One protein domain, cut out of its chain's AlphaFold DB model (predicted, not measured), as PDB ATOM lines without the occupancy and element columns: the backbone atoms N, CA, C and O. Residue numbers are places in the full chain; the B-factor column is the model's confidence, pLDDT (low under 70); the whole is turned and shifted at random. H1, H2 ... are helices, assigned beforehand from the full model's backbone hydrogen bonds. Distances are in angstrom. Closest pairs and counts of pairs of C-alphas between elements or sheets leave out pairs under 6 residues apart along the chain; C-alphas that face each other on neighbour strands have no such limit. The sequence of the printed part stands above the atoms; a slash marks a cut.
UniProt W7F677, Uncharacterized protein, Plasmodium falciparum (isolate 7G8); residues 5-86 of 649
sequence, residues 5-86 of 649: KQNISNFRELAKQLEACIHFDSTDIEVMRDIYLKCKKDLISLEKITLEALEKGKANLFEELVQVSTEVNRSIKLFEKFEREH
ATOM      1  N   LYS A   5     -62.891  -9.041  -7.506       76.88
ATOM      2  CA  LYS A   5     -62.460  -8.896  -8.914       76.88
ATOM      3  C   LYS A   5     -61.242  -7.979  -9.084       76.88
ATOM      4  O   LYS A   5     -60.362  -8.290  -9.879       76.88
ATOM      5  N   GLN A   6     -61.165  -6.885  -8.321       77.31
ATOM      6  CA  GLN A   6     -59.991  -6.009  -8.342       77.31
ATOM      7  C   GLN A   6     -58.785  -6.725  -7.736       77.31
ATOM      8  O   GLN A   6     -57.710  -6.694  -8.318       77.31
ATOM      9  N   ASN A   7     -58.972  -7.437  -6.619       78.31
ATOM     10  CA  ASN A   7     -57.900  -8.221  -6.008       78.31
ATOM     11  C   ASN A   7     -57.360  -9.274  -6.994       78.31
ATOM     12  O   ASN A   7     -56.157  -9.340  -7.202       78.31
ATOM     13  N   ILE A   8     -58.243 -10.021  -7.671       79.88
ATOM     14  CA  ILE A   8     -57.903 -10.962  -8.755       79.88
ATOM     15  C   ILE A   8     -57.074 -10.289  -9.861       79.88
ATOM     16  O   ILE A   8     -56.056 -10.846 -10.272       79.88
ATOM     17  N   SER A   9     -57.468  -9.093 -10.314       84.38
ATOM     18  CA  SER A   9     -56.701  -8.324 -11.302       84.38
ATOM     19  C   SER A   9     -55.308  -7.964 -10.778       84.38
ATOM     20  O   SER A   9     -54.316  -8.272 -11.432       84.38
ATOM     21  N   ASN A  10     -55.225  -7.399  -9.570       83.50
ATOM     22  CA  ASN A  10     -53.972  -6.982  -8.939       83.50
ATOM     23  C   ASN A  10     -53.005  -8.166  -8.742       83.50
ATOM     24  O   ASN A  10     -51.810  -8.032  -8.990       83.50
ATOM     25  N   PHE A  11     -53.514  -9.332  -8.330       83.56
ATOM     26  CA  PHE A  11     -52.717 -10.550  -8.156       83.56
ATOM     27  C   PHE A  11     -52.153 -11.059  -9.493       83.56
ATOM     28  O   PHE A  11     -50.975 -11.405  -9.572       83.56
ATOM     29  N   ARG A  12     -52.966 -11.055 -10.562       85.00
ATOM     30  CA  ARG A  12     -52.516 -11.394 -11.926       85.00
ATOM     31  C   ARG A  12     -51.505 -10.393 -12.476       85.00
ATOM     32  O   ARG A  12     -50.610 -10.777 -13.224       85.00
ATOM     33  N   GLU A  13     -51.652  -9.121 -12.135       86.25
ATOM     34  CA  GLU A  13     -50.739  -8.067 -12.563       86.25
ATOM     35  C   GLU A  13     -49.377  -8.194 -11.870       86.25
ATOM     36  O   GLU A  13     -48.358  -8.209 -12.551       86.25
ATOM     37  N   LEU A  14     -49.349  -8.414 -10.551       83.81
ATOM     38  CA  LEU A  14     -48.116  -8.660  -9.790       83.81
ATOM     39  C   LEU A  14     -47.391  -9.945 -10.218       83.81
ATOM     40  O   LEU A  14     -46.167  -9.945 -10.345       83.81
ATOM     41  N   ALA A  15     -48.136 -11.014 -10.515       84.94
ATOM     42  CA  ALA A  15     -47.591 -12.235 -11.108       84.94
ATOM     43  C   ALA A  15     -46.865 -11.942 -12.438       84.94
ATOM     44  O   ALA A  15     -45.699 -12.296 -12.615       84.94
ATOM     45  N   LYS A  16     -47.520 -11.205 -13.346       87.44
ATOM     46  CA  LYS A  16     -46.947 -10.804 -14.642       87.44
ATOM     47  C   LYS A  16     -45.781  -9.825 -14.517       87.44
ATOM     48  O   LYS A  16     -44.840  -9.938 -15.292       87.44
ATOM     49  N   GLN A  17     -45.822  -8.892 -13.566       84.06
ATOM     50  CA  GLN A  17     -44.708  -7.981 -13.279       84.06
ATOM     51  C   GLN A  17     -43.469  -8.777 -12.847       84.06
ATOM     52  O   GLN A  17     -42.388  -8.549 -13.383       84.06
ATOM     53  N   LEU A  18     -43.633  -9.774 -11.967       83.50
ATOM     54  CA  LEU A  18     -42.539 -10.655 -11.552       83.50
ATOM     55  C   LEU A  18     -41.977 -11.471 -12.729       83.50
ATOM     56  O   LEU A  18     -40.763 -11.502 -12.919       83.50
ATOM     57  N   GLU A  19     -42.839 -12.085 -13.549       84.38
ATOM     58  CA  GLU A  19     -42.405 -12.826 -14.748       84.38
ATOM     59  C   GLU A  19     -41.705 -11.925 -15.775       84.38
ATOM     60  O   GLU A  19     -40.700 -12.336 -16.350       84.38
ATOM     61  N   ALA A  20     -42.165 -10.686 -15.969       82.50
ATOM     62  CA  ALA A  20     -41.512  -9.724 -16.852       82.50
ATOM     63  C   ALA A  20     -40.121  -9.317 -16.337       82.50
ATOM     64  O   ALA A  20     -39.164  -9.347 -17.106       82.50
ATOM     65  N   CYS A  21     -39.975  -8.990 -15.047       79.94
ATOM     66  CA  CYS A  21     -38.675  -8.630 -14.470       79.94
ATOM     67  C   CYS A  21     -37.630  -9.749 -14.630       79.94
ATOM     68  O   CYS A  21     -36.478  -9.455 -14.946       79.94
ATOM     69  N   ILE A  22     -38.054 -11.010 -14.475       79.38
ATOM     70  CA  ILE A  22     -37.231 -12.204 -14.720       79.38
ATOM     71  C   ILE A  22     -36.883 -12.334 -16.209       79.38
ATOM     72  O   ILE A  22     -35.726 -12.528 -16.556       79.38
ATOM     73  N   HIS A  23     -37.868 -12.228 -17.106       76.75
ATOM     74  CA  HIS A  23     -37.662 -12.453 -18.542       76.75
ATOM     75  C   HIS A  23     -36.846 -11.366 -19.258       76.75
ATOM     76  O   HIS A  23     -36.351 -11.621 -20.355       76.75
ATOM     77  N   PHE A  24     -36.701 -10.180 -18.663       73.56
ATOM     78  CA  PHE A  24     -35.897  -9.080 -19.205       73.56
ATOM     79  C   PHE A  24     -34.536  -8.894 -18.508       73.56
ATOM     80  O   PHE A  24     -33.894  -7.875 -18.749       73.56
ATOM     81  N   ASP A  25     -34.098  -9.835 -17.655       62.38
ATOM     82  CA  ASP A  25     -32.848  -9.739 -16.872       62.38
ATOM     83  C   ASP A  25     -32.691  -8.367 -16.178       62.38
ATOM     84  O   ASP A  25     -31.617  -7.758 -16.174       62.38
ATOM     85  N   SER A  26     -33.788  -7.844 -15.609       62.03
ATOM     86  CA  SER A  26     -33.796  -6.508 -15.001       62.03
ATOM     87  C   SER A  26     -32.703  -6.403 -13.933       62.03
ATOM     88  O   SER A  26     -32.653  -7.199 -12.996       62.03
ATOM     89  N   THR A  27     -31.829  -5.404 -14.064       56.41
ATOM     90  CA  THR A  27     -30.586  -5.304 -13.281       56.41
ATOM     91  C   THR A  27     -30.799  -5.085 -11.783       56.41
ATOM     92  O   THR A  27     -29.867  -5.274 -11.005       56.41
ATOM     93  N   ASP A  28     -32.007  -4.692 -11.375       71.38
ATOM     94  CA  ASP A  28     -32.383  -4.514  -9.975       71.38
ATOM     95  C   ASP A  28     -33.040  -5.783  -9.398       71.38
ATOM     96  O   ASP A  28     -34.241  -6.032  -9.547       71.38
ATOM     97  N   ILE A  29     -32.222  -6.596  -8.726       75.50
ATOM     98  CA  ILE A  29     -32.660  -7.799  -8.005       75.50
ATOM     99  C   ILE A  29     -33.465  -7.467  -6.736       75.50
ATOM    100  O   ILE A  29     -34.234  -8.306  -6.269       75.50
ATOM    101  N   GLU A  30     -33.318  -6.271  -6.161       76.56
ATOM    102  CA  GLU A  30     -33.991  -5.887  -4.916       76.56
ATOM    103  C   GLU A  30     -35.460  -5.543  -5.186       76.56
ATOM    104  O   GLU A  30     -36.348  -6.081  -4.519       76.56
ATOM    105  N   VAL A  31     -35.736  -4.810  -6.269       78.69
ATOM    106  CA  VAL A  31     -37.099  -4.590  -6.781       78.69
ATOM    107  C   VAL A  31     -37.802  -5.918  -7.094       78.69
ATOM    108  O   VAL A  31     -38.969  -6.095  -6.735       78.69
ATOM    109  N   MET A  32     -37.109  -6.901  -7.689       79.94
ATOM    110  CA  MET A  32     -37.711  -8.229  -7.905       79.94
ATOM    111  C   MET A  32     -38.039  -8.950  -6.594       79.94
ATOM    112  O   MET A  32     -39.094  -9.578  -6.487       79.94
ATOM    113  N   ARG A  33     -37.151  -8.863  -5.594       82.25
ATOM    114  CA  ARG A  33     -37.350  -9.470  -4.270       82.25
ATOM    115  C   ARG A  33     -38.562  -8.873  -3.558       82.25
ATOM    116  O   ARG A  33     -39.343  -9.634  -2.988       82.25
ATOM    117  N   ASP A  34     -38.775  -7.564  -3.650       83.62
ATOM    118  CA  ASP A  34     -39.959  -6.901  -3.093       83.62
ATOM    119  C   ASP A  34     -41.257  -7.334  -3.790       83.62
ATOM    120  O   ASP A  34     -42.241  -7.665  -3.117       83.62
ATOM    121  N   ILE A  35     -41.258  -7.427  -5.125       84.69
ATOM    122  CA  ILE A  35     -42.397  -7.961  -5.893       84.69
ATOM    123  C   ILE A  35     -42.680  -9.419  -5.480       84.69
ATOM    124  O   ILE A  35     -43.824  -9.770  -5.190       84.69
ATOM    125  N   TYR A  36     -41.652 -10.262  -5.358       87.31
ATOM    126  CA  TYR A  36     -41.765 -11.653  -4.899       87.31
ATOM    127  C   TYR A  36     -42.304 -11.779  -3.460       87.31
ATOM    128  O   TYR A  36     -43.193 -12.598  -3.202       87.31
ATOM    129  N   LEU A  37     -41.837 -10.943  -2.524       86.38
ATOM    130  CA  LEU A  37     -42.354 -10.895  -1.151       86.38
ATOM    131  C   LEU A  37     -43.824 -10.454  -1.110       86.38
ATOM    132  O   LEU A  37     -44.594 -10.950  -0.280       86.38
ATOM    133  N   LYS A  38     -44.233  -9.558  -2.015       86.25
ATOM    134  CA  LYS A  38     -45.627  -9.139  -2.187       86.25
ATOM    135  C   LYS A  38     -46.483 -10.281  -2.744       86.25
ATOM    136  O   LYS A  38     -47.459 -10.651  -2.098       86.25
ATOM    137  N   CYS A  39     -46.043 -10.950  -3.814       85.31
ATOM    138  CA  CYS A  39     -46.692 -12.148  -4.357       85.31
ATOM    139  C   CYS A  39     -46.877 -13.258  -3.301       85.31
ATOM    140  O   CYS A  39     -47.932 -13.890  -3.256       85.31
ATOM    141  N   LYS A  40     -45.907 -13.478  -2.396       85.88
ATOM    142  CA  LYS A  40     -46.060 -14.449  -1.293       85.88
ATOM    143  C   LYS A  40     -47.103 -14.034  -0.242       85.88
ATOM    144  O   LYS A  40     -47.837 -14.895   0.240       85.88
ATOM    145  N   LYS A  41     -47.222 -12.743   0.091       87.12
ATOM    146  CA  LYS A  41     -48.300 -12.222   0.967       87.12
ATOM    147  C   LYS A  41     -49.674 -12.320   0.291       87.12
ATOM    148  O   LYS A  41     -50.670 -12.674   0.932       87.12
ATOM    149  N   ASP A  42     -49.714 -12.062  -1.008       79.19
ATOM    150  CA  ASP A  42     -50.921 -12.126  -1.825       79.19
ATOM    151  C   ASP A  42     -51.413 -13.566  -2.021       79.19
ATOM    152  O   ASP A  42     -52.616 -13.806  -1.960       79.19
ATOM    153  N   LEU A  43     -50.514 -14.552  -2.118       83.06
ATOM    154  CA  LEU A  43     -50.877 -15.972  -2.175       83.06
ATOM    155  C   LEU A  43     -51.611 -16.452  -0.906       83.06
ATOM    156  O   LEU A  43     -52.630 -17.137  -0.997       83.06
ATOM    157  N   ILE A  44     -51.152 -16.035   0.279       83.00
ATOM    158  CA  ILE A  44     -51.819 -16.326   1.566       83.00
ATOM    159  C   ILE A  44     -53.193 -15.629   1.639       83.00
ATOM    160  O   ILE A  44     -54.129 -16.116   2.279       83.00
ATOM    161  N   SER A  45     -53.331 -14.476   0.981       83.00
ATOM    162  CA  SER A  45     -54.600 -13.746   0.875       83.00
ATOM    163  C   SER A  45     -55.571 -14.430  -0.095       83.00
ATOM    164  O   SER A  45     -56.753 -14.576   0.222       83.00
ATOM    165  N   LEU A  46     -55.068 -14.918  -1.231       83.56
ATOM    166  CA  LEU A  46     -55.794 -15.736  -2.203       83.56
ATOM    167  C   LEU A  46     -56.366 -16.999  -1.565       83.56
ATOM    168  O   LEU A  46     -57.558 -17.255  -1.715       83.56
ATOM    169  N   GLU A  47     -55.558 -17.759  -0.820       81.12
ATOM    170  CA  GLU A  47     -55.989 -18.994  -0.150       81.12
ATOM    171  C   GLU A  47     -57.201 -18.745   0.766       81.12
ATOM    172  O   GLU A  47     -58.234 -19.405   0.637       81.12
ATOM    173  N   LYS A  48     -57.138 -17.706   1.610       84.69
ATOM    174  CA  LYS A  48     -58.238 -17.312   2.507       84.69
ATOM    175  C   LYS A  48     -59.510 -16.916   1.752       84.69
ATOM    176  O   LYS A  48     -60.603 -17.309   2.152       84.69
ATOM    177  N   ILE A  49     -59.391 -16.159   0.657       83.44
ATOM    178  CA  ILE A  49     -60.549 -15.748  -0.160       83.44
ATOM    179  C   ILE A  49     -61.117 -16.944  -0.949       83.44
ATOM    180  O   ILE A  49     -62.328 -17.032  -1.139       83.44
ATOM    181  N   THR A  50     -60.270 -17.892  -1.358       80.00
ATOM    182  CA  THR A  50     -60.675 -19.137  -2.033       80.00
ATOM    183  C   THR A  50     -61.498 -20.019  -1.094       80.00
ATOM    184  O   THR A  50     -62.556 -20.509  -1.489       80.00
ATOM    185  N   LEU A  51     -61.080 -20.147   0.170       79.69
ATOM    186  CA  LEU A  51     -61.863 -20.813   1.215       79.69
ATOM    187  C   LEU A  51     -63.186 -20.068   1.488       79.69
ATOM    188  O   LEU A  51     -64.242 -20.700   1.460       79.69
ATOM    189  N   GLU A  52     -63.172 -18.729   1.614       82.31
ATOM    190  CA  GLU A  52     -64.397 -17.910   1.766       82.31
ATOM    191  C   GLU A  52     -65.389 -18.121   0.597       82.31
ATOM    192  O   GLU A  52     -66.607 -18.105   0.791       82.31
ATOM    193  N   ALA A  53     -64.888 -18.307  -0.630       80.06
ATOM    194  CA  ALA A  53     -65.706 -18.563  -1.816       80.06
ATOM    195  C   ALA A  53     -66.283 -19.991  -1.843       80.06
ATOM    196  O   ALA A  53     -67.446 -20.160  -2.225       80.06
ATOM    197  N   LEU A  54     -65.506 -20.989  -1.405       73.81
ATOM    198  CA  LEU A  54     -65.925 -22.391  -1.302       73.81
ATOM    199  C   LEU A  54     -67.023 -22.573  -0.244       73.81
ATOM    200  O   LEU A  54     -68.078 -23.127  -0.547       73.81
ATOM    201  N   GLU A  55     -66.818 -22.041   0.965       80.06
ATOM    202  CA  GLU A  55     -67.800 -22.075   2.063       80.06
ATOM    203  C   GLU A  55     -69.131 -21.411   1.686       80.06
ATOM    204  O   GLU A  55     -70.192 -21.806   2.165       80.06
ATOM    205  N   LYS A  56     -69.087 -20.411   0.797       80.88
ATOM    206  CA  LYS A  56     -70.261 -19.665   0.317       80.88
ATOM    207  C   LYS A  56     -70.836 -20.219  -0.993       80.88
ATOM    208  O   LYS A  56     -71.687 -19.564  -1.592       80.88
ATOM    209  N   GLY A  57     -70.383 -21.394  -1.442       78.06
ATOM    210  CA  GLY A  57     -70.924 -22.117  -2.602       78.06
ATOM    211  C   GLY A  57     -70.683 -21.450  -3.963       78.06
ATOM    212  O   GLY A  57     -71.382 -21.749  -4.928       78.06
ATOM    213  N   LYS A  58     -69.723 -20.523  -4.073       80.06
ATOM    214  CA  LYS A  58     -69.530 -19.683  -5.271       80.06
ATOM    215  C   LYS A  58     -68.568 -20.324  -6.272       80.06
ATOM    216  O   LYS A  58     -67.480 -19.802  -6.501       80.06
ATOM    217  N   ALA A  59     -69.001 -21.428  -6.882       71.94
ATOM    218  CA  ALA A  59     -68.206 -22.275  -7.780       71.94
ATOM    219  C   ALA A  59     -67.352 -21.496  -8.804       71.94
ATOM    220  O   ALA A  59     -66.132 -21.621  -8.785       71.94
ATOM    221  N   ASN A  60     -67.957 -20.631  -9.627       77.56
ATOM    222  CA  ASN A  60     -67.235 -19.885 -10.670       77.56
ATOM    223  C   ASN A  60     -66.133 -18.972 -10.099       77.56
ATOM    224  O   ASN A  60     -65.088 -18.799 -10.716       77.56
ATOM    225  N   LEU A  61     -66.361 -18.382  -8.919       81.00
ATOM    226  CA  LEU A  61     -65.382 -17.512  -8.263       81.00
ATOM    227  C   LEU A  61     -64.271 -18.330  -7.594       81.00
ATOM    228  O   LEU A  61     -63.122 -17.907  -7.591       81.00
ATOM    229  N   PHE A  62     -64.603 -19.496  -7.038       80.75
ATOM    230  CA  PHE A  62     -63.618 -20.452  -6.539       80.75
ATOM    231  C   PHE A  62     -62.691 -20.925  -7.671       80.75
ATOM    232  O   PHE A  62     -61.479 -20.911  -7.498       80.75
ATOM    233  N   GLU A  63     -63.237 -21.259  -8.844       79.50
ATOM    234  CA  GLU A  63     -62.457 -21.637 -10.030       79.50
ATOM    235  C   GLU A  63     -61.545 -20.492 -10.511       79.50
ATOM    236  O   GLU A  63     -60.349 -20.705 -10.716       79.50
ATOM    237  N   GLU A  64     -62.067 -19.261 -10.592       81.94
ATOM    238  CA  GLU A  64     -61.287 -18.061 -10.933       81.94
ATOM    239  C   GLU A  64     -60.142 -17.812  -9.929       81.94
ATOM    240  O   GLU A  64     -59.002 -17.583 -10.330       81.94
ATOM    241  N   LEU A  65     -60.405 -17.917  -8.621       84.06
ATOM    242  CA  LEU A  65     -59.397 -17.738  -7.566       84.06
ATOM    243  C   LEU A  65     -58.331 -18.845  -7.563       84.06
ATOM    244  O   LEU A  65     -57.153 -18.552  -7.357       84.06
ATOM    245  N   VAL A  66     -58.713 -20.099  -7.827       82.19
ATOM    246  CA  VAL A  66     -57.769 -21.219  -7.970       82.19
ATOM    247  C   VAL A  66     -56.857 -21.005  -9.181       82.19
ATOM    248  O   VAL A  66     -55.649 -21.196  -9.057       82.19
ATOM    249  N   GLN A  67     -57.392 -20.542 -10.316       82.75
ATOM    250  CA  GLN A  67     -56.586 -20.212 -11.497       82.75
ATOM    251  C   GLN A  67     -55.581 -19.081 -11.207       82.75
ATOM    252  O   GLN A  67     -54.403 -19.181 -11.537       82.75
ATOM    253  N   VAL A  68     -56.018 -18.019 -10.527       84.44
ATOM    254  CA  VAL A  68     -55.140 -16.900 -10.141       84.44
ATOM    255  C   VAL A  68     -54.069 -17.354  -9.139       84.44
ATOM    256  O   VAL A  68     -52.922 -16.919  -9.213       84.44
ATOM    257  N   SER A  69     -54.406 -18.278  -8.235       80.44
ATOM    258  CA  SER A  69     -53.459 -18.882  -7.291       80.44
ATOM    259  C   SER A  69     -52.384 -19.732  -7.982       80.44
ATOM    260  O   SER A  69     -51.225 -19.701  -7.555       80.44
ATOM    261  N   THR A  70     -52.705 -20.453  -9.066       81.25
ATOM    262  CA  THR A  70     -51.688 -21.188  -9.843       81.25
ATOM    263  C   THR A  70     -50.817 -20.259 -10.690       81.25
ATOM    264  O   THR A  70     -49.608 -20.488 -10.761       81.25
ATOM    265  N   GLU A  71     -51.380 -19.178 -11.242       82.56
ATOM    266  CA  GLU A  71     -50.627 -18.110 -11.919       82.56
ATOM    267  C   GLU A  71     -49.615 -17.445 -10.964       82.56
ATOM    268  O   GLU A  71     -48.416 -17.489 -11.225       82.56
ATOM    269  N   VAL A  72     -50.050 -16.946  -9.799       83.94
ATOM    270  CA  VAL A  72     -49.151 -16.343  -8.790       83.94
ATOM    271  C   VAL A  72     -48.082 -17.336  -8.308       83.94
ATOM    272  O   VAL A  72     -46.910 -16.976  -8.179       83.94
ATOM    273  N   ASN A  73     -48.449 -18.606  -8.081       82.31
ATOM    274  CA  ASN A  73     -47.484 -19.647  -7.716       82.31
ATOM    275  C   ASN A  73     -46.402 -19.839  -8.784       82.31
ATOM    276  O   ASN A  73     -45.232 -19.974  -8.432       82.31
ATOM    277  N   ARG A  74     -46.768 -19.873 -10.071       85.88
ATOM    278  CA  ARG A  74     -45.819 -20.036 -11.182       85.88
ATOM    279  C   ARG A  74     -44.767 -18.926 -11.159       85.88
ATOM    280  O   ARG A  74     -43.576 -19.231 -11.159       85.88
ATOM    281  N   SER A  75     -45.197 -17.673 -11.044       81.62
ATOM    282  CA  SER A  75     -44.320 -16.497 -11.066       81.62
ATOM    283  C   SER A  75     -43.352 -16.458  -9.878       81.62
ATOM    284  O   SER A  75     -42.152 -16.257 -10.061       81.62
ATOM    285  N   ILE A  76     -43.841 -16.755  -8.665       85.31
ATOM    286  CA  ILE A  76     -43.015 -16.895  -7.447       85.31
ATOM    287  C   ILE A  76     -41.866 -17.891  -7.665       85.31
ATOM    288  O   ILE A  76     -40.741 -17.664  -7.226       85.31
ATOM    289  N   LYS A  77     -42.145 -18.999  -8.355       83.50
ATOM    290  CA  LYS A  77     -41.224 -20.134  -8.499       83.50
ATOM    291  C   LYS A  77     -40.293 -20.002  -9.703       83.50
ATOM    292  O   LYS A  77     -39.221 -20.606  -9.715       83.50
ATOM    293  N   LEU A  78     -40.672 -19.192 -10.693       83.94
ATOM    294  CA  LEU A  78     -39.747 -18.667 -11.696       83.94
ATOM    295  C   LEU A  78     -38.720 -17.747 -11.020       83.94
ATOM    296  O   LEU A  78     -37.528 -17.920 -11.264       83.94
ATOM    297  N   PHE A  79     -39.137 -16.883 -10.083       85.12
ATOM    298  CA  PHE A  79     -38.188 -16.075  -9.304       85.12
ATOM    299  C   PHE A  79     -37.248 -16.943  -8.453       85.12
ATOM    300  O   PHE A  79     -36.036 -16.752  -8.470       85.12
ATOM    301  N   GLU A  80     -37.770 -17.970  -7.776       84.25
ATOM    302  CA  GLU A  80     -36.948 -18.918  -7.004       84.25
ATOM    303  C   GLU A  80     -36.005 -19.776  -7.871       84.25
ATOM    304  O   GLU A  80     -35.101 -20.413  -7.329       84.25
ATOM    305  N   LYS A  81     -36.186 -19.847  -9.199       83.75
ATOM    306  CA  LYS A  81     -35.186 -20.396 -10.138       83.75
ATOM    307  C   LYS A  81     -34.155 -19.327 -10.513       83.75
ATOM    308  O   LYS A  81     -32.969 -19.528 -10.270       83.75
ATOM    309  N   PHE A  82     -34.618 -18.161 -10.960       82.38
ATOM    310  CA  PHE A  82     -33.793 -17.001 -11.313       82.38
ATOM    311  C   PHE A  82     -32.802 -16.607 -10.199       82.38
ATOM    312  O   PHE A  82     -31.598 -16.547 -10.433       82.38
ATOM    313  N   GLU A  83     -33.255 -16.470  -8.945       79.50
ATOM    314  CA  GLU A  83     -32.383 -16.148  -7.801       79.50
ATOM    315  C   GLU A  83     -31.390 -17.284  -7.461       79.50
ATOM    316  O   GLU A  83     -30.408 -17.068  -6.747       79.50
ATOM    317  N   ARG A  84     -31.598 -18.524  -7.924       78.69
ATOM    318  CA  ARG A  84     -30.588 -19.596  -7.814       78.69
ATOM    319  C   ARG A  84     -29.558 -19.545  -8.935       78.69
ATOM    320  O   ARG A  84     -28.398 -19.832  -8.659       78.69
ATOM    321  N   GLU A  85     -29.973 -19.183 -10.141       71.44
ATOM    322  CA  GLU A  85     -29.148 -19.217 -11.351       71.44
ATOM    323  C   GLU A  85     -28.289 -17.942 -11.506       71.44
ATOM    324  O   GLU A  85     -27.125 -18.034 -11.879       71.44
ATOM    325  N   HIS A  86     -28.781 -16.767 -11.092       66.69
ATOM    326  CA  HIS A  86     -28.075 -15.476 -11.220       66.69
ATOM    327  C   HIS A  86     -27.091 -15.180 -10.063       66.69
ATOM    328  O   HIS A  86     -26.770 -14.027  -9.767       66.69
TER     329      HIS A  86
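AT A GLANCE: This is residues 5 to 86 of the 649 residues of an uncharacterized protein of Plasmodium falciparum (isolate 7G8) (UniProt W7F677). Three helices stand side by side in an up-and-down bundle, a long rod in which each helix runs against the one before it. H2 and H3 make a long helical hairpin nearly the length of the rod, and the shorter H1 packs on both of them. The printed part has 82 residues with three named helices, H1, H2 and H3 in chain order, and no named strand: the class is all helix. It is only just compact, close to loose, with a radius of gyration of the C-alphas of 13.6 A, and spans 44 by 19 by 15 A.

IN THESE COORDINATES: Find C-alpha 5 at (-62.460, -8.896, -8.914); from there H1, residues 5 to 23, runs 26.8 A. Next look at C-alpha 29 at (-32.660, -7.799, -8.005), where H2, residues 29 to 55, begins its 39.2 A. H3, residues 59 to 85, covers 39.3 A and ends at C-alpha 85 at (-29.148, -19.217, -11.351).

HOW THE PARTS SIT: H1 and H2 form a helical hairpin, opposite ways at a shallow tilt of 32 degrees, only just short of steep. H2 touches H1 with residues 32 to 42 alone; the closest C-alphas, of Leu 18 and Ile 35, are 6.3 A apart. H1 touches H3, the same way at a shallow tilt of 22 degrees, with the closest C-alphas, of Ala 15 and Val 72, 5.0 A apart. H2 and H3, also a helical hairpin, touch and run opposite ways at a shallow tilt of 24 degrees; their closest C-alphas, of Ala 53 and Phe 62, are 5.5 A apart. In H1 every O i to N i+4 pair is within hydrogen-bond range; in H2 and in H3 22 of 23 are.

THE WHOLE: The C-alphas farthest apart, of Thr 27 and Gly 57, are 45.0 A apart. The printed part has no cut, and both links are tight. Mean pLDDT of the printed part is 80.6; look for values under 70 at residues 25 to 27 and residue 86.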